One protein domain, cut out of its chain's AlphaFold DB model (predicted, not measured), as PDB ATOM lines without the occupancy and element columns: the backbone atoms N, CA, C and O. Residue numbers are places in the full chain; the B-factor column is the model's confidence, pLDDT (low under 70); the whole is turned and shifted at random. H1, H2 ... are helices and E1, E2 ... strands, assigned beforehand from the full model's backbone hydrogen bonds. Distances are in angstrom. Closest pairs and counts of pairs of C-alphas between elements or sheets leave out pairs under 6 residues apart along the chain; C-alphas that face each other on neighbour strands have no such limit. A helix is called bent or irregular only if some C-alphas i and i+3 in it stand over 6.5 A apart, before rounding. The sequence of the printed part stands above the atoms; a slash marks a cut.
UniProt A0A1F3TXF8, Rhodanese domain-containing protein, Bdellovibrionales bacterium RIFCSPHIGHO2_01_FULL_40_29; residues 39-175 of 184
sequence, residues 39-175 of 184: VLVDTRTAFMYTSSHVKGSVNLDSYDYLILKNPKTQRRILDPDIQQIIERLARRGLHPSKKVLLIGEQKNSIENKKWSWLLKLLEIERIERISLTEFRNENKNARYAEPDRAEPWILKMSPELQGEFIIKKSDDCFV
ATOM      1  N   VAL A  39      52.597 -37.720  29.173       94.75
ATOM      2  CA  VAL A  39      52.725 -37.347  30.588       94.75
ATOM      3  C   VAL A  39      51.352 -37.396  31.247       94.75
ATOM      4  O   VAL A  39      50.436 -36.672  30.843       94.75
ATOM      5  N   LEU A  40      51.208 -38.228  32.278       96.00
ATOM      6  CA  LEU A  40      50.019 -38.230  33.125       96.00
ATOM      7  C   LEU A  40      50.148 -37.157  34.199       96.00
ATOM      8  O   LEU A  40      51.088 -37.169  34.989       96.00
ATOM      9  N   VAL A  41      49.177 -36.259  34.267       97.81
ATOM     10  CA  VAL A  41      49.195 -35.135  35.197       97.81
ATOM     11  C   VAL A  41      47.952 -35.188  36.061       97.81
ATOM     12  O   VAL A  41      46.845 -35.004  35.573       97.81
ATOM     13  N   ASP A  42      48.129 -35.398  37.354       98.31
ATOM     14  CA  ASP A  42      47.052 -35.303  38.326       98.31
ATOM     15  C   ASP A  42      46.920 -33.858  38.814       98.31
ATOM     16  O   ASP A  42      47.843 -33.313  39.425       98.31
ATOM     17  N   THR A  43      45.783 -33.231  38.527       98.38
ATOM     18  CA  THR A  43      45.526 -31.815  38.842       98.38
ATOM     19  C   THR A  43      44.807 -31.618  40.173       98.38
ATOM     20  O   THR A  43      44.471 -30.492  40.540       98.38
ATOM     21  N   ARG A  44      44.513 -32.704  40.895       97.69
ATOM     22  CA  ARG A  44      43.910 -32.620  42.227       97.69
ATOM     23  C   ARG A  44      44.923 -32.053  43.220       97.69
ATOM     24  O   ARG A  44      46.117 -31.965  42.939       97.69
ATOM     25  N   THR A  45      44.442 -31.693  44.405       96.88
ATOM     26  CA  THR A  45      45.312 -31.158  45.458       96.88
ATOM     27  C   THR A  45      46.410 -32.150  45.834       96.88
ATOM     28  O   THR A  45      46.214 -33.371  45.760       96.88
ATOM     29  N   ALA A  46      47.540 -31.636  46.321       96.19
ATOM     30  CA  ALA A  46      48.653 -32.474  46.776       96.19
ATOM     31  C   ALA A  46      48.222 -33.527  47.824       96.19
ATOM     32  O   ALA A  46      48.707 -34.663  47.822       96.19
ATOM     33  N   PHE A  47      47.255 -33.184  48.685       96.75
ATOM     34  CA  PHE A  47      46.679 -34.104  49.670       96.75
ATOM     35  C   PHE A  47      45.948 -35.287  49.016       96.75
ATOM     36  O   PHE A  47      46.187 -36.446  49.369       96.75
ATOM     37  N   MET A  48      45.079 -35.019  48.034       96.62
ATOM     38  CA  MET A  48      44.346 -36.069  47.314       96.62
ATOM     39  C   MET A  48      45.289 -36.959  46.506       96.62
ATOM     40  O   MET A  48      45.121 -38.178  46.486       96.62
ATOM     41  N   TYR A  49      46.289 -36.350  45.869       97.50
ATOM     42  CA  TYR A  49      47.319 -37.058  45.122       97.50
ATOM     43  C   TYR A  49      48.111 -38.027  46.010       97.50
ATOM     44  O   TYR A  49      48.220 -39.216  45.708       97.50
ATOM     45  N   THR A  50      48.606 -37.535  47.149       96.50
ATOM     46  CA  THR A  50      49.396 -38.336  48.098       96.50
ATOM     47  C   THR A  50      48.574 -39.485  48.677       96.50
ATOM     48  O   THR A  50      49.089 -40.585  48.850       96.50
ATOM     49  N   SER A  51      47.283 -39.250  48.925       96.25
ATOM     50  CA  SER A  51      46.376 -40.273  49.453       96.25
ATOM     51  C   SER A  51      46.127 -41.404  48.451       96.25
ATOM     52  O   SER A  51      46.059 -42.571  48.831       96.25
ATOM     53  N   SER A  52      45.948 -41.077  47.168       94.69
ATOM     54  CA  SER A  52      45.753 -42.066  46.108       94.69
ATOM     55  C   SER A  52      45.876 -41.406  44.739       94.69
ATOM     56  O   SER A  52      45.003 -40.627  44.358       94.69
ATOM     57  N   HIS A  53      46.893 -41.766  43.959       94.94
ATOM     58  CA  HIS A  53      47.090 -41.290  42.586       94.94
ATOM     59  C   HIS A  53      47.207 -42.456  41.599       94.94
ATOM     60  O   HIS A  53      47.061 -43.627  41.959       94.94
ATOM     61  N   VAL A  54      47.364 -42.124  40.320       93.94
ATOM     62  CA  VAL A  54      47.698 -43.084  39.267       93.94
ATOM     63  C   VAL A  54      49.211 -43.260  39.267       93.94
ATOM     64  O   VAL A  54      49.933 -42.274  39.210       93.94
ATOM     65  N   LYS A  55      49.716 -44.495  39.324       91.75
ATOM     66  CA  LYS A  55      51.166 -44.731  39.278       91.75
ATOM     67  C   LYS A  55      51.770 -44.078  38.025       91.75
ATOM     68  O   LYS A  55      51.176 -44.147  36.957       91.75
ATOM     69  N   GLY A  56      52.932 -43.441  38.154       91.25
ATOM     70  CA  GLY A  56      53.586 -42.754  37.035       91.25
ATOM     71  C   GLY A  56      52.946 -41.420  36.632       91.25
ATOM     72  O   GLY A  56      53.435 -40.789  35.700       91.25
ATOM     73  N   SER A  57      51.885 -40.955  37.305       95.25
ATOM     74  CA  SER A  57      51.465 -39.561  37.160       95.25
ATOM     75  C   SER A  57      52.344 -38.616  37.973       95.25
ATOM     76  O   SER A  57      53.073 -39.032  38.869       95.25
ATOM     77  N   VAL A  58      52.297 -37.334  37.623       96.88
ATOM     78  CA  VAL A  58      52.889 -36.235  38.394       96.88
ATOM     79  C   VAL A  58      51.785 -35.329  38.908       96.88
ATOM     80  O   VAL A  58      50.774 -35.137  38.233       96.88
ATOM     81  N   ASN A  59      51.969 -34.738  40.086       97.94
ATOM     82  CA  ASN A  59      51.011 -33.772  40.609       97.94
ATOM     83  C   ASN A  59      51.306 -32.351  40.118       97.94
ATOM     84  O   ASN A  59      52.448 -31.875  40.180       97.94
ATOM     85  N   LEU A  60      50.249 -31.674  39.675       97.69
ATOM     86  CA  LEU A  60      50.216 -30.243  39.419       97.69
ATOM     87  C   LEU A  60      49.093 -29.605  40.242       97.69
ATOM     88  O   LEU A  60      47.987 -29.385  39.750       97.69
ATOM     89  N   ASP A  61      49.388 -29.278  41.497       96.12
ATOM     90  CA  ASP A  61      48.527 -28.410  42.295       96.12
ATOM     91  C   ASP A  61      48.701 -26.960  41.815       96.12
ATOM     92  O   ASP A  61      49.827 -26.459  41.731       96.12
ATOM     93  N   SER A  62      47.611 -26.268  41.465       96.62
ATOM     94  CA  SER A  62      47.717 -24.881  40.996       96.62
ATOM     95  C   SER A  62      48.325 -23.962  42.053       96.62
ATOM     96  O   SER A  62      49.050 -23.038  41.682       96.62
ATOM     97  N   TYR A  63      48.123 -24.237  43.349       95.62
ATOM     98  CA  TYR A  63      48.678 -23.428  44.438       95.62
ATOM     99  C   TYR A  63      50.204 -23.366  44.443       95.62
ATOM    100  O   TYR A  63      50.753 -22.335  44.837       95.62
ATOM    101  N   ASP A  64      50.886 -24.404  43.952       95.50
ATOM    102  CA  ASP A  64      52.347 -24.424  43.847       95.50
ATOM    103  C   ASP A  64      52.868 -23.351  42.883       95.50
ATOM    104  O   ASP A  64      54.026 -22.942  42.958       95.50
ATOM    105  N   TYR A  65      52.034 -22.896  41.952       97.12
ATOM    106  CA  TYR A  65      52.380 -21.909  40.930       97.12
ATOM    107  C   TYR A  65      51.846 -20.518  41.273       97.12
ATOM    108  O   TYR A  65      51.947 -19.594  40.469       97.12
ATOM    109  N   LEU A  66      51.287 -20.359  42.475       97.12
ATOM    110  CA  LEU A  66      50.771 -19.093  42.962       97.12
ATOM    111  C   LEU A  66      51.672 -18.496  44.042       97.12
ATOM    112  O   LEU A  66      51.886 -19.097  45.096       97.12
ATOM    113  N   ILE A  67      52.076 -17.243  43.853       96.56
ATOM    114  CA  ILE A  67      52.800 -16.470  44.865       96.56
ATOM    115  C   ILE A  67      51.848 -15.581  45.668       96.56
ATOM    116  O   ILE A  67      50.835 -15.080  45.169       96.56
ATOM    117  N   LEU A  68      52.170 -15.371  46.943       96.31
ATOM    118  CA  LEU A  68      51.416 -14.484  47.823       96.31
ATOM    119  C   LEU A  68      51.791 -13.023  47.531       96.31
ATOM    120  O   LEU A  68      52.864 -12.567  47.908       96.31
ATOM    121  N   LYS A  69      50.891 -12.276  46.882       94.62
ATOM    122  CA  LYS A  69      51.093 -10.853  46.555       94.62
ATOM    123  C   LYS A  69      50.813  -9.934  47.739       94.62
ATOM    124  O   LYS A  69      51.466  -8.908  47.893       94.62
ATOM    125  N   ASN A  70      49.796 -10.254  48.539       94.12
ATOM    126  CA  ASN A  70      49.442  -9.471  49.720       94.12
ATOM    127  C   ASN A  70      49.076 -10.404  50.884       94.12
ATOM    128  O   ASN A  70      47.996 -11.001  50.858       94.12
ATOM    129  N   PRO A  71      49.929 -10.502  51.919       93.12
ATOM    130  CA  PRO A  71      49.662 -11.339  53.086       93.12
ATOM    131  C   PRO A  71      48.419 -10.937  53.882       93.12
ATOM    132  O   PRO A  71      47.729 -11.803  54.410       93.12
ATOM    133  N   LYS A  72      48.080  -9.643  53.945       95.94
ATOM    134  CA  LYS A  72      46.920  -9.169  54.722       95.94
ATOM    135  C   LYS A  72      45.601  -9.636  54.119       95.94
ATOM    136  O   LYS A  72      44.686  -9.993  54.845       95.94
ATOM    137  N   THR A  73      45.509  -9.635  52.793       94.88
ATOM    138  CA  THR A  73      44.300 -10.062  52.073       94.88
ATOM    139  C   THR A  73      44.377 -11.505  51.584       94.88
ATOM    140  O   THR A  73      43.468 -11.954  50.892       94.88
ATOM    141  N   GLN A  74      45.475 -12.211  51.885       94.44
ATOM    142  CA  GLN A  74      45.801 -13.529  51.329       94.44
ATOM    143  C   GLN A  74      45.712 -13.569  49.791       94.44
ATOM    144  O   GLN A  74      45.483 -14.616  49.186       94.44
ATOM    145  N   ARG A  75      45.892 -12.415  49.127       94.69
ATOM    146  CA  ARG A  75      45.767 -12.319  47.673       94.69
ATOM    147  C   ARG A  75      46.953 -13.013  47.023       94.69
ATOM    148  O   ARG A  75      48.093 -12.573  47.182       94.69
ATOM    149  N   ARG A  76      46.656 -14.034  46.229       96.25
ATOM    150  CA  ARG A  76      47.620 -14.756  45.403       96.25
ATOM    151  C   ARG A  76      47.553 -14.319  43.945       96.25
ATOM    152  O   ARG A  76      46.508 -13.865  43.481       96.25
ATOM    153  N   ILE A  77      48.673 -14.443  43.246       96.88
ATOM    154  CA  ILE A  77      48.779 -14.289  41.792       96.88
ATOM    155  C   ILE A  77      49.555 -15.472  41.225       96.88
ATOM    156  O   ILE A  77      50.300 -16.106  41.967       96.88
ATOM    157  N   LEU A  78      49.389 -15.758  39.934       97.81
ATOM    158  CA  LEU A  78      50.312 -16.645  39.228       97.81
ATOM    159  C   LEU A  78      51.725 -16.058  39.318       97.81
ATOM    160  O   LEU A  78      51.873 -14.834  39.281       97.81
ATOM    161  N   ASP A  79      52.724 -16.921  39.475       96.69
ATOM    162  CA  ASP A  79      54.128 -16.519  39.432       96.69
ATOM    163  C   ASP A  79      54.404 -15.696  38.155       96.69
ATOM    164  O   ASP A  79      54.120 -16.176  37.054       96.69
ATOM    165  N   PRO A  80      54.857 -14.432  38.268       94.94
ATOM    166  CA  PRO A  80      55.103 -13.588  37.105       94.94
ATOM    167  C   PRO A  80      56.284 -14.066  36.255       94.94
ATOM    168  O   PRO A  80      56.389 -13.653  35.100       94.94
ATOM    169  N   ASP A  81      57.163 -14.913  36.798       95.12
ATOM    170  CA  ASP A  81      58.301 -15.461  36.070       95.12
ATOM    171  C   ASP A  81      57.885 -16.701  35.259       95.12
ATOM    172  O   ASP A  81      57.876 -17.842  35.733       95.12
ATOM    173  N   ILE A  82      57.524 -16.466  33.996       94.56
ATOM    174  CA  ILE A  82      57.099 -17.520  33.066       94.56
ATOM    175  C   ILE A  82      58.207 -18.548  32.822       94.56
ATOM    176  O   ILE A  82      57.910 -19.734  32.674       94.56
ATOM    177  N   GLN A  83      59.474 -18.127  32.829       94.62
ATOM    178  CA  GLN A  83      60.590 -19.042  32.626       94.62
ATOM    179  C   GLN A  83      60.701 -20.019  33.799       94.62
ATOM    180  O   GLN A  83      60.819 -21.226  33.584       94.62
ATOM    181  N   GLN A  84      60.547 -19.539  35.037       95.44
ATOM    182  CA  GLN A  84      60.485 -20.422  36.203       95.44
ATOM    183  C   GLN A  84      59.295 -21.383  36.147       95.44
ATOM    184  O   GLN A  84      59.431 -22.553  36.517       95.44
ATOM    185  N   ILE A  85      58.129 -20.939  35.664       97.56
ATOM    186  CA  ILE A  85      56.984 -21.838  35.446       97.56
ATOM    187  C   ILE A  85      57.361 -22.944  34.455       97.56
ATOM    188  O   ILE A  85      57.163 -24.122  34.764       97.56
ATOM    189  N   ILE A  86      57.932 -22.587  33.302       97.75
ATOM    190  CA  ILE A  86      58.356 -23.539  32.268       97.75
ATOM    191  C   ILE A  86      59.366 -24.539  32.832       97.75
ATOM    192  O   ILE A  86      59.166 -25.746  32.699       97.75
ATOM    193  N   GLU A  87      60.403 -24.082  33.532       97.56
ATOM    194  CA  GLU A  87      61.401 -24.964  34.143       97.56
ATOM    195  C   GLU A  87      60.775 -25.960  35.125       97.56
ATOM    196  O   GLU A  87      61.110 -27.148  35.140       97.56
ATOM    197  N   ARG A  88      59.835 -25.498  35.953       97.69
ATOM    198  CA  ARG A  88      59.137 -26.342  36.933       97.69
ATOM    199  C   ARG A  88      58.209 -27.362  36.275       97.69
ATOM    200  O   ARG A  88      58.031 -28.449  36.834       97.69
ATOM    201  N   LEU A  89      57.631 -27.032  35.122       98.31
ATOM    202  CA  LEU A  89      56.842 -27.956  34.305       98.31
ATOM    203  C   LEU A  89      57.746 -28.978  33.597       98.31
ATOM    204  O   LEU A  89      57.470 -30.177  33.653       98.31
ATOM    205  N   ALA A  90      58.866 -28.534  33.027       97.94
ATOM    206  CA  ALA A  90      59.847 -29.384  32.357       97.94
ATOM    207  C   ALA A  90      60.463 -30.425  33.309       97.94
ATOM    208  O   ALA A  90      60.544 -31.610  32.984       97.94
ATOM    209  N   ARG A  91      60.762 -30.037  34.559       96.81
ATOM    210  CA  ARG A  91      61.213 -30.962  35.622       96.81
ATOM    211  C   ARG A  91      60.187 -32.037  35.991       96.81
ATOM    212  O   ARG A  91      60.568 -33.056  36.555       96.81
ATOM    213  N   ARG A  92      58.906 -31.819  35.682       96.19
ATOM    214  CA  ARG A  92      57.821 -32.808  35.823       96.19
ATOM    215  C   ARG A  92      57.558 -33.578  34.526       96.19
ATOM    216  O   ARG A  92      56.571 -34.299  34.416       96.19
ATOM    217  N   GLY A  93      58.425 -33.398  33.537       95.50
ATOM    218  CA  GLY A  93      58.392 -34.091  32.265       95.50
ATOM    219  C   GLY A  93      57.466 -33.477  31.225       95.50
ATOM    220  O   GLY A  93      57.408 -34.036  30.134       95.50
ATOM    221  N   LEU A  94      56.773 -32.363  31.501       97.38
ATOM    222  CA  LEU A  94      55.934 -31.683  30.509       97.38
ATOM    223  C   LEU A  94      56.796 -30.988  29.449       97.38
ATOM    224  O   LEU A  94      57.826 -30.407  29.770       97.38
ATOM    225  N   HIS A  95      56.362 -31.031  28.189       97.00
ATOM    226  CA  HIS A  95      57.050 -30.390  27.067       97.00
ATOM    227  C   HIS A  95      56.093 -30.242  25.865       97.00
ATOM    228  O   HIS A  95      55.233 -31.114  25.693       97.00
ATOM    229  N   PRO A  96      56.248 -29.229  24.988       96.75
ATOM    230  CA  PRO A  96      55.439 -29.075  23.770       96.75
ATOM    231  C   PRO A  96      55.414 -30.312  22.857       96.75
ATOM    232  O   PRO A  96      54.413 -30.616  22.209       96.75
ATOM    233  N   SER A  97      56.504 -31.085  22.837       94.50
ATOM    234  CA  SER A  97      56.620 -32.319  22.046       94.50
ATOM    235  C   SER A  97      55.988 -33.552  22.695       94.50
ATOM    236  O   SER A  97      56.126 -34.647  22.148       94.50
ATOM    237  N   LYS A  98      55.283 -33.415  23.822       94.00
ATOM    238  CA  LYS A  98      54.620 -34.527  24.511       94.00
ATOM    239  C   LYS A  98      53.101 -34.371  24.495       94.00
ATOM    240  O   LYS A  98      52.569 -33.269  24.378       94.00
ATOM    241  N   LYS A  99      52.398 -35.497  24.577       95.12
ATOM    242  CA  LYS A  99      50.975 -35.549  24.906       95.12
ATOM    243  C   LYS A  99      50.830 -35.402  26.420       95.12
ATOM    244  O   LYS A  99      51.586 -35.999  27.179       95.12
ATOM    245  N   VAL A 100      49.853 -34.625  26.871       97.06
ATOM    246  CA  VAL A 100      49.551 -34.431  28.293       97.06
ATOM    247  C   VAL A 100      48.131 -34.900  28.562       97.06
ATOM    248  O   VAL A 100      47.189 -34.441  27.917       97.06
ATOM    249  N   LEU A 101      47.967 -35.799  29.529       97.19
ATOM    250  CA  LEU A 101      46.658 -36.241  29.996       97.19
ATOM    251  C   LEU A 101      46.403 -35.678  31.394       97.19
ATOM    252  O   LEU A 101      47.013 -36.116  32.368       97.19
ATOM    253  N   LEU A 102      45.506 -34.696  31.481       98.44
ATOM    254  CA  LEU A 102      45.088 -34.070  32.732       98.44
ATOM    255  C   LEU A 102      44.002 -34.917  33.406       98.44
ATOM    256  O   LEU A 102      42.886 -35.054  32.898       98.44
ATOM    257  N   ILE A 103      44.332 -35.456  34.572       98.12
ATOM    258  CA  ILE A 103      43.499 -36.321  35.397       98.12
ATOM    259  C   ILE A 103      42.991 -35.491  36.575       98.12
ATOM    260  O   ILE A 103      43.748 -35.111  37.466       98.12
ATOM    261  N   GLY A 104      41.694 -35.205  36.569       97.69
ATOM    262  CA  GLY A 104      41.017 -34.485  37.647       97.69
ATOM    263  C   GLY A 104      40.036 -35.386  38.388       97.69
ATOM    264  O   GLY A 104      39.773 -36.515  37.980       97.69
ATOM    265  N   GLU A 105      39.418 -34.876  39.453       95.94
ATOM    266  CA  GLU A 105      38.270 -35.554  40.077       95.94
ATOM    267  C   GLU A 105      37.128 -35.758  39.066       95.94
ATOM    268  O   GLU A 105      36.549 -36.836  38.963       95.94
ATOM    269  N   GLN A 106      36.885 -34.738  38.241       97.50
ATOM    270  CA  GLN A 106      35.999 -34.782  37.085       97.50
ATOM    271  C   GLN A 106      36.765 -34.330  35.844       97.50
ATOM    272  O   GLN A 106      37.658 -33.485  35.934       97.50
ATOM    273  N   LYS A 107      36.355 -34.813  34.666       96.12
ATOM    274  CA  LYS A 107      36.952 -34.445  33.372       96.12
ATOM    275  C   LYS A 107      37.083 -32.929  33.192       96.12
ATOM    276  O   LYS A 107      38.139 -32.436  32.806       96.12
ATOM    277  N   ASN A 108      36.037 -32.184  33.543       95.38
ATOM    278  CA  ASN A 108      35.975 -30.727  33.413       95.38
ATOM    279  C   ASN A 108      36.111 -29.990  34.757       95.38
ATOM    280  O   ASN A 108      35.547 -28.904  34.905       95.38
ATOM    281  N   SER A 109      36.834 -30.561  35.729       96.56
ATOM    282  CA  SER A 109      37.134 -29.870  36.987       96.56
ATOM    283  C   SER A 109      37.800 -28.512  36.728       96.56
ATOM    284  O   SER A 109      38.473 -28.312  35.711       96.56
ATOM    285  N   ILE A 110      37.621 -27.569  37.657       96.62
ATOM    286  CA  ILE A 110      38.238 -26.239  37.562       96.62
ATOM    287  C   ILE A 110      39.759 -26.359  37.403       96.62
ATOM    288  O   ILE A 110      40.327 -25.694  36.544       96.62
ATOM    289  N   GLU A 111      40.410 -27.253  38.148       97.38
ATOM    290  CA  GLU A 111      41.859 -27.462  38.054       97.38
ATOM    291  C   GLU A 111      42.292 -27.988  36.676       97.38
ATOM    292  O   GLU A 111      43.211 -27.437  36.073       97.38
ATOM    293  N   ASN A 112      41.571 -28.953  36.087       97.62
ATOM    294  CA  ASN A 112      41.831 -29.394  34.710       97.62
ATOM    295  C   ASN A 112      41.676 -28.253  33.697       97.62
ATOM    296  O   ASN A 112      42.412 -28.182  32.713       97.62
ATOM    297  N   LYS A 113      40.699 -27.364  33.905       97.38
ATOM    298  CA  LYS A 113      40.480 -26.209  33.031       97.38
ATOM    299  C   LYS A 113      41.604 -25.171  33.162       97.38
ATOM    300  O   LYS A 113      42.143 -24.762  32.136       97.38
ATOM    301  N   LYS A 114      41.997 -24.812  34.390       97.62
ATOM    302  CA  LYS A 114      43.127 -23.909  34.684       97.62
ATOM    303  C   LYS A 114      44.411 -24.397  34.021       97.62
ATOM    304  O   LYS A 114      45.062 -23.643  33.299       97.62
ATOM    305  N   TRP A 115      44.738 -25.675  34.213       98.25
ATOM    306  CA  TRP A 115      45.927 -26.276  33.622       98.25
ATOM    307  C   TRP A 115      45.846 -26.359  32.106       98.25
ATOM    308  O   TRP A 115      46.799 -25.985  31.435       98.25
ATOM    309  N   SER A 116      44.705 -26.755  31.541       97.81
ATOM    310  CA  SER A 116      44.545 -26.754  30.084       97.81
ATOM    311  C   SER A 116      44.720 -25.356  29.484       97.81
ATOM    312  O   SER A 116      45.375 -25.228  28.455       97.81
ATOM    313  N   TRP A 117      44.191 -24.313  30.131       97.44
ATOM    314  CA  TRP A 117      44.370 -22.924  29.706       97.44
ATOM    315  C   TRP A 117      45.842 -22.500  29.733       97.44
ATOM    316  O   TRP A 117      46.359 -22.039  28.716       97.44
ATOM    317  N   LEU A 118      46.530 -22.698  30.862       97.81
ATOM    318  CA  LEU A 118      47.922 -22.270  31.007       97.81
ATOM    319  C   LEU A 118      48.846 -23.049  30.066       97.81
ATOM    320  O   LEU A 118      49.644 -22.444  29.362       97.81
ATOM    321  N   LEU A 119      48.714 -24.376  30.005       98.00
ATOM    322  CA  LEU A 119      49.585 -25.222  29.188       98.00
ATOM    323  C   LEU A 119      49.435 -24.930  27.686       98.00
ATOM    324  O   LEU A 119      50.445 -24.883  26.990       98.00
ATOM    325  N   LYS A 120      48.220 -24.638  27.196       96.31
ATOM    326  CA  LYS A 120      48.016 -24.174  25.809       96.31
ATOM    327  C   LYS A 120      48.756 -22.868  25.529       96.31
ATOM    328  O   LYS A 120      49.397 -22.738  24.492       96.31
ATOM    329  N   LEU A 121      48.683 -21.911  26.456       95.81
ATOM    330  CA  LEU A 121      49.414 -20.646  26.346       95.81
ATOM    331  C   LEU A 121      50.923 -20.808  26.521       95.81
ATOM    332  O   LEU A 121      51.647 -19.884  26.187       95.81
ATOM    333  N   LEU A 122      51.397 -21.951  27.008       96.62
ATOM    334  CA  LEU A 122      52.811 -22.317  27.044       96.62
ATOM    335  C   LEU A 122      53.185 -23.281  25.904       96.62
ATOM    336  O   LEU A 122      54.203 -23.963  25.987       96.62
ATOM    337  N   GLU A 123      52.366 -23.334  24.847       95.88
ATOM    338  CA  GLU A 123      52.601 -24.090  23.605       95.88
ATOM    339  C   GLU A 123      52.578 -25.621  23.755       95.88
ATOM    340  O   GLU A 123      53.028 -26.362  22.881       95.88
ATOM    341  N   ILE A 124      51.996 -26.128  24.841       96.69
ATOM    342  CA  ILE A 124      51.663 -27.546  24.976       96.69
ATOM    343  C   ILE A 124      50.257 -27.745  24.403       96.69
ATOM    344  O   ILE A 124      49.253 -27.449  25.044       96.69
ATOM    345  N   GLU A 125      50.177 -28.233  23.168       94.56
ATOM    346  CA  GLU A 125      48.909 -28.281  22.423       94.56
ATOM    347  C   GLU A 125      48.133 -29.590  22.616       94.56
ATOM    348  O   GLU A 125      46.902 -29.597  22.685       94.56
ATOM    349  N   ARG A 126      48.844 -30.719  22.728       96.38
ATOM    350  CA  ARG A 126      48.247 -32.063  22.802       96.38
ATOM    351  C   ARG A 126      47.799 -32.389  24.222       96.38
ATOM    352  O   ARG A 126      48.417 -33.205  24.903       96.38
ATOM    353  N   ILE A 127      46.728 -31.731  24.659       97.19
ATOM    354  CA  ILE A 127      46.162 -31.875  26.001       97.19
ATOM    355  C   ILE A 127      44.809 -32.575  25.937       97.19
ATOM    356  O   ILE A 127      43.858 -32.074  25.335       97.19
ATOM    357  N   GLU A 128      44.695 -33.684  26.654       96.94
ATOM    358  CA  GLU A 128      43.431 -34.364  26.919       96.94
ATOM    359  C   GLU A 128      43.052 -34.219  28.392       96.94
ATOM    360  O   GLU A 128      43.906 -34.075  29.266       96.94
ATOM    361  N   ARG A 129      41.750 -34.233  28.673       97.88
ATOM    362  CA  ARG A 129      41.212 -34.171  30.035       97.88
ATOM    363  C   ARG A 129      40.364 -35.403  30.290       97.88
ATOM    364  O   ARG A 129      39.527 -35.741  29.452       97.88
ATOM    365  N   ILE A 130      40.526 -36.004  31.461       97.75
ATOM    366  CA  ILE A 130      39.806 -37.203  31.889       97.75
ATOM    367  C   ILE A 130      39.519 -37.137  33.394       97.75
ATOM    368  O   ILE A 130      40.200 -36.425  34.141       97.75
ATOM    369  N   SER A 131      38.474 -37.830  33.850       97.88
ATOM    370  CA  SER A 131      38.270 -38.033  35.288       97.88
ATOM    371  C   SER A 131      39.133 -39.187  35.806       97.88
ATOM    372  O   SER A 131      39.427 -40.130  35.076       97.88
ATOM    373  N   LEU A 132      39.514 -39.153  37.083       96.75
ATOM    374  CA  LEU A 132      40.284 -40.229  37.708       96.75
ATOM    375  C   LEU A 132      39.565 -41.581  37.621       96.75
ATOM    376  O   LEU A 132      40.198 -42.606  37.375       96.75
ATOM    377  N   THR A 133      38.249 -41.582  37.830       96.25
ATOM    378  CA  THR A 133      37.426 -42.795  37.790       96.25
ATOM    379  C   THR A 133      37.396 -43.401  36.390       96.25
ATOM    380  O   THR A 133      37.633 -44.596  36.241       96.25
ATOM    381  N   GLU A 134      37.150 -42.580  35.367       96.44
ATOM    382  CA  GLU A 134      37.169 -42.984  33.953       96.44
ATOM    383  C   GLU A 134      38.545 -43.531  33.566       96.44
ATOM    384  O   GLU A 134      38.640 -44.677  33.134       96.44
ATOM    385  N   PHE A 135      39.621 -42.796  33.882       95.38
ATOM    386  CA  PHE A 135      40.986 -43.244  33.613       95.38
ATOM    387  C   PHE A 135      41.272 -44.613  34.240       95.38
ATOM    388  O   PHE A 135      41.744 -45.523  33.563       95.38
ATOM    389  N   ARG A 136      40.960 -44.799  35.530       93.81
ATOM    390  CA  ARG A 136      41.185 -46.077  36.225       93.81
ATOM    391  C   ARG A 136      40.371 -47.218  35.631       93.81
ATOM    392  O   ARG A 136      40.858 -48.343  35.601       93.81
ATOM    393  N   ASN A 137      39.150 -46.943  35.181       93.81
ATOM    394  CA  ASN A 137      38.293 -47.954  34.578       93.81
ATOM    395  C   ASN A 137      38.819 -48.423  33.220       93.81
ATOM    396  O   ASN A 137      38.790 -49.623  32.958       93.81
ATOM    397  N   GLU A 138      39.327 -47.499  32.408       92.12
ATOM    398  CA  GLU A 138      39.899 -47.781  31.088       92.12
ATOM    399  C   GLU A 138      41.292 -48.425  31.172       92.12
ATOM    400  O   GLU A 138      41.671 -49.197  30.297       92.12
ATOM    401  N   ASN A 139      42.046 -48.167  32.249       89.94
ATOM    402  CA  ASN A 139      43.473 -48.504  32.360       89.94
ATOM    403  C   ASN A 139      43.798 -49.510  33.479       89.94
ATOM    404  O   ASN A 139      44.908 -49.514  34.014       89.94
ATOM    405  N   LYS A 140      42.851 -50.379  33.858       83.50
ATOM    406  CA  LYS A 140      43.008 -51.309  35.001       83.50
ATOM    407  C   LYS A 140      44.277 -52.168  34.943       83.50
ATOM    408  O   LYS A 140      44.869 -52.433  35.983       83.50
ATOM    409  N   ASN A 141      44.695 -52.555  33.738       81.31
ATOM    410  CA  ASN A 141      45.842 -53.438  33.501       81.31
ATOM    411  C   ASN A 141      47.045 -52.716  32.874       81.31
ATOM    412  O   ASN A 141      47.982 -53.367  32.414       81.31
ATOM    413  N   ALA A 142      47.023 -51.383  32.813       81.75
ATOM    414  CA  ALA A 142      48.082 -50.634  32.155       81.75
ATOM    415  C   ALA A 142      49.403 -50.718  32.940       81.75
ATOM    416  O   ALA A 142      49.427 -50.774  34.172       81.75
ATOM    417  N   ARG A 143      50.525 -50.707  32.214       77.75
ATOM    418  CA  ARG A 143      51.865 -50.584  32.801       77.75
ATOM    419  C   ARG A 143      52.253 -49.121  32.836       77.75
ATOM    420  O   ARG A 143      52.189 -48.462  31.814       77.75
ATOM    421  N   TYR A 144      52.689 -48.640  33.991       79.38
ATOM    422  CA  TYR A 144      52.986 -47.229  34.204       79.38
ATOM    423  C   TYR A 144      54.493 -46.978  34.212       79.38
ATOM    424  O   TYR A 144      55.225 -47.686  34.910       79.38
ATOM    425  N   ALA A 145      54.930 -45.946  33.492       77.69
ATOM    426  CA  ALA A 145      56.272 -45.381  33.584       77.69
ATOM    427  C   ALA A 145      56.193 -43.975  34.191       77.69
ATOM    428  O   ALA A 145      55.237 -43.243  33.932       77.69
ATOM    429  N   GLU A 146      57.180 -43.609  35.006       81.19
ATOM    430  CA  GLU A 146      57.341 -42.217  35.427       81.19
ATOM    431  C   GLU A 146      57.835 -41.385  34.237       81.19
ATOM    432  O   GLU A 146      58.632 -41.884  33.438       81.19
ATOM    433  N   PRO A 147      57.361 -40.140  34.068       84.88
ATOM    434  CA  PRO A 147      57.801 -39.315  32.962       84.88
ATOM    435  C   PRO A 147      59.244 -38.864  33.187       84.88
ATOM    436  O   PRO A 147      59.573 -38.279  34.221       84.88
ATOM    437  N   ASP A 148      60.086 -39.049  32.174       88.31
ATOM    438  CA  ASP A 148      61.418 -38.454  32.173       88.31
ATOM    439  C   ASP A 148      61.317 -36.928  32.202       88.31
ATOM    440  O   ASP A 148      60.454 -36.324  31.540       88.31
ATOM    441  N   ARG A 149      62.245 -36.304  32.936       92.38
ATOM    442  CA  ARG A 149      62.428 -34.851  32.919       92.38
ATOM    443  C   ARG A 149      62.624 -34.391  31.478       92.38
ATOM    444  O   ARG A 149      63.331 -35.030  30.704       92.38
ATOM    445  N   ALA A 150      61.979 -33.291  31.128       93.38
ATOM    446  CA  ALA A 150      62.187 -32.623  29.859       93.38
ATOM    447  C   ALA A 150      63.153 -31.453  30.043       93.38
ATOM    448  O   ALA A 150      63.274 -30.901  31.141       93.38
ATOM    449  N   GLU A 151      63.794 -31.053  28.951       95.31
ATOM    450  CA  GLU A 151      64.494 -29.777  28.900       95.31
ATOM    451  C   GLU A 151      63.474 -28.625  28.905       95.31
ATOM    452  O   GLU A 151      62.417 -28.738  28.269       95.31
ATOM    453  N   PRO A 152      63.743 -27.518  29.621       96.75
ATOM    454  CA  PRO A 152      62.958 -26.299  29.490       96.75
ATOM    455  C   PRO A 152      62.941 -25.833  28.031       96.75
ATOM    456  O   PRO A 152      63.967 -25.860  27.350       96.75
ATOM    457  N   TRP A 153      61.782 -25.391  27.550       95.31
ATOM    458  CA  TRP A 153      61.641 -24.879  26.190       95.31
ATOM    459  C   TRP A 153      61.583 -23.357  26.180       95.31
ATOM    460  O   TRP A 153      61.290 -22.714  27.186       95.31
ATOM    461  N   ILE A 154      61.849 -22.785  25.012       92.38
ATOM    462  CA  ILE A 154      61.664 -21.362  24.753       92.38
ATOM    463  C   ILE A 154      60.353 -21.221  23.984       92.38
ATOM    464  O   ILE A 154      60.102 -21.980  23.044       92.38
ATOM    465  N   LEU A 155      59.517 -20.274  24.402       91.12
ATOM    466  CA  LEU A 155      58.277 -19.953  23.701       91.12
ATOM    467  C   LEU A 155      58.599 -19.434  22.293       91.12
ATOM    468  O   LEU A 155      59.522 -18.637  22.114       91.12
ATOM    469  N   LYS A 156      57.865 -19.908  21.282       88.06
ATOM    470  CA  LYS A 156      58.049 -19.491  19.885       88.06
ATOM    471  C   LYS A 156      57.521 -18.083  19.647       88.06
ATOM    472  O   LYS A 156      58.088 -17.345  18.843       88.06
ATOM    473  N   MET A 157      56.420 -17.714  20.300       81.25
ATOM    474  CA  MET A 157      55.988 -16.315  20.343       81.25
ATOM    475  C   MET A 157      56.932 -15.506  21.239       81.25
ATOM    476  O   MET A 157      57.576 -16.079  22.112       81.25
ATOM    477  N   SER A 158      57.001 -14.178  21.047       83.25
ATOM    478  CA  SER A 158      57.782 -13.294  21.933       83.25
ATOM    479  C   SER A 158      57.463 -13.631  23.396       83.25
ATOM    480  O   SER A 158      56.305 -13.450  23.808       83.25
ATOM    481  N   PRO A 159      58.450 -14.137  24.164       79.12
ATOM    482  CA  PRO A 159      58.246 -14.534  25.552       79.12
ATOM    483  C   PRO A 159      57.678 -13.393  26.395       79.12
ATOM    484  O   PRO A 159      56.861 -13.620  27.285       79.12
ATOM    485  N   GLU A 160      58.054 -12.158  26.063       83.88
ATOM    486  CA  GLU A 160      57.583 -10.941  26.710       83.88
ATOM    487  C   GLU A 160      56.085 -10.734  26.461       83.88
ATOM    488  O   GLU A 160      55.309 -10.655  27.410       83.88
ATOM    489  N   LEU A 161      55.646 -10.719  25.197       86.00
ATOM    490  CA  LEU A 161      54.240 -10.473  24.857       86.00
ATOM    491  C   LEU A 161      53.315 -11.588  25.355       86.00
ATOM    492  O   LEU A 161      52.224 -11.326  25.870       86.00
ATOM    493  N   GLN A 162      53.739 -12.843  25.200       88.94
ATOM    494  CA  GLN A 162      52.961 -13.990  25.661       88.94
ATOM    495  C   GLN A 162      52.923 -14.047  27.188       88.94
ATOM    496  O   GLN A 162      51.857 -14.271  27.765       88.94
ATOM    497  N   GLY A 163      54.049 -13.769  27.846       88.88
ATOM    498  CA  GLY A 163      54.119 -13.680  29.297       88.88
ATOM    499  C   GLY A 163      53.229 -12.573  29.851       88.88
ATOM    500  O   GLY A 163      52.396 -12.835  30.717       88.88
ATOM    501  N   GLU A 164      53.298 -11.364  29.294       91.88
ATOM    502  CA  GLU A 164      52.413 -10.258  29.672       91.88
ATOM    503  C   GLU A 164      50.934 -10.624  29.519       91.88
ATOM    504  O   GLU A 164      50.118 -10.335  30.402       91.88
ATOM    505  N   PHE A 165      50.573 -11.300  28.424       93.25
ATOM    506  CA  PHE A 165      49.210 -11.775  28.214       93.25
ATOM    507  C   PHE A 165      48.781 -12.786  29.285       93.25
ATOM    508  O   PHE A 165      47.702 -12.627  29.871       93.25
ATOM    509  N   ILE A 166      49.618 -13.793  29.567       94.75
ATOM    510  CA  ILE A 166      49.362 -14.809  30.597       94.75
ATOM    511  C   ILE A 166      49.127 -14.122  31.943       94.75
ATOM    512  O   ILE A 166      48.086 -14.340  32.564       94.75
ATOM    513  N   ILE A 167      50.030 -13.235  32.364       94.94
ATOM    514  CA  ILE A 167      49.941 -12.547  33.658       94.94
ATOM    515  C   ILE A 167      48.721 -11.627  33.736       94.94
ATOM    516  O   ILE A 167      48.026 -11.589  34.753       94.94
ATOM    517  N   LYS A 168      48.386 -10.920  32.653       95.00
ATOM    518  CA  LYS A 168      47.195 -10.063  32.604       95.00
ATOM    519  C   LYS A 168      45.898 -10.859  32.770       95.00
ATOM    520  O   LYS A 168      44.936 -10.351  33.348       95.00
ATOM    521  N   LYS A 169      45.848 -12.085  32.248       95.88
ATOM    522  CA  LYS A 169      44.654 -12.945  32.270       95.88
ATOM    523  C   LYS A 169      44.613 -13.913  33.453       95.88
ATOM    524  O   LYS A 169      43.535 -14.408  33.779       95.88
ATOM    525  N   SER A 170      45.735 -14.166  34.126       96.31
ATOM    526  CA  SER A 170      45.845 -15.238  35.118       96.31
ATOM    527  C   SER A 170      44.948 -15.052  36.345       96.31
ATOM    528  O   SER A 170      44.507 -16.049  36.909       96.31
ATOM    529  N   ASP A 171      44.634 -13.819  36.768       95.25
ATOM    530  CA  ASP A 171      43.720 -13.587  37.908       95.25
ATOM    531  C   ASP A 171      42.333 -14.196  37.631       95.25
ATOM    532  O   ASP A 171      41.770 -14.899  38.474       95.25
ATOM    533  N   ASP A 172      41.836 -14.007  36.407       95.31
ATOM    534  CA  ASP A 172      40.551 -14.534  35.956       95.31
ATOM    535  C   ASP A 172      40.643 -16.006  35.526       95.31
ATOM    536  O   ASP A 172      39.697 -16.757  35.754       95.31
ATOM    537  N   CYS A 173      41.763 -16.437  34.933       96.38
ATOM    538  CA  CYS A 173      41.851 -17.717  34.214       96.38
ATOM    539  C   CYS A 173      42.720 -18.795  34.847       96.38
ATOM    540  O   CYS A 173      42.712 -19.931  34.384       96.38
ATOM    541  N   PHE A 174      43.411 -18.483  35.938       96.94
ATOM    542  CA  PHE A 174      44.202 -19.467  36.671       96.94
ATOM    543  C   PHE A 174      44.007 -19.371  38.183       96.94
ATOM    544  O   PHE A 174      43.884 -20.390  38.853       96.94
ATOM    545  N   VAL A 175      43.903 -18.161  38.734       96.00
ATOM    546  CA  VAL A 175      43.700 -17.970  40.176       96.00
ATOM    547  C   VAL A 175      42.248 -18.281  40.551       96.00
ATOM    548  O   VAL A 175      41.998 -19.188  41.342       96.00
TER     549      VAL A 175
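What this domain is: This is residues 39 to 175 of the 184 residues of the protein "Rhodanese domain-containing protein" of Bdellovibrionales bacterium RIFCSPHIGHO2_01_FULL_40_29 (UniProt A0A1F3TXF8). Helix H4 lies in the middle, packed on one face of a small parallel sheet of three strands, E1, E4 and E5, and side by side with the long, kinked helix H6, which in turn packs on strand E3 of the hairpin E2 and E3. H5 is at the far end of the domain, on the opposite face of the sheet, and the long link of residues 139 to 158 runs from it along one side of the body back to H6. The 137 printed residues hold six named helices and five named strands, in the order E1 H1 H2 E2 E3 H3 E4 H4 E5 H5 H6; the class is mixed, helices and strands. The whole is compact and rounded, with a radius of gyration of the C-alphas of 15.0 A and spans of 44 by 36 by 22 A.

Where its parts are: E1 is residues 39 to 42, beginning at C-alpha 39 (52.725, -37.347, 30.588). H1 is residues 46 to 51, H2 62 to 65, E2 66 to 70 and E3 75 to 78. H3, residues 82 to 90, is 12.2 A long, and E4, residues 99 to 104, is 16.2 A. H4, residues 110 to 121, is 16.8 A long and begins at (38.238, -26.239, 37.562). E5 is residues 127 to 131, 13.7 A, and H5 is residues 132 to 138. H6, residues 159 to 175, is 20.9 A long and ends at C-alpha 175 (43.700, -17.970, 40.176); it is irregular, with C-alphas 168 and 171 7.3 A apart, and has a kink of 62 degrees near residue 169.

How they stand to each other: E4 is the inner strand, parallel to E1 with N 41 and O 101 at 2.9 A, and parallel to E5 with N 102 and O 128 at 2.8 A. Residues 41 to 42 of E1 also pair, parallel, with residues 58 to 59. The closest C-alphas of E1 and H1 are those of Asp 42 and Tyr 49, 7.0 A. H4 is on the sheet at a height of 9.6 A, along E4 at 4 degrees on the local plane; E4, H4 and E5 form a strand-helix-strand unit, two parallel neighbour strands with a helix between, and its crossover is right-handed. H5 is on the opposite face and stands up from the sheet, over E5. H4 touches H6, Lys 114 to Phe 174 being the closest C-alphas at 5.0 A, at a shallow tilt of 9 degrees, opposite ways, though the line of H6 is a rough one. With residues 111 to 115 alone H4 only just touches H2, with 3 pairs of C-alphas within 8 A, the closest those of Ser 62 and Glu 111 at 7.0 A. The closest C-alphas of E3 and H6 are those of Leu 78 and Ser 170, 6.2 A. E2 and E3 form an antiparallel hairpin, with N 67 and O 77 at 2.8 A. H3 touches no helix but is close to H6, not clearly touching, with the C-alphas of Ile 82 and Gly 163 at 6.2 A. Every O i to N i+4 pair is within hydrogen-bond range in H1, H3, H4 and H5, against 10 of 13 in H6; H2 is too short for such a pair.

The domain as a whole: The two C-alphas farthest apart are those of Lys 72 and Asn 141, 49.1 A. The printed part has no cut, and the link from H5 to H6, of 20 residues, is long. The mean pLDDT of the printed part is 94.4, and no printed residue is under 70.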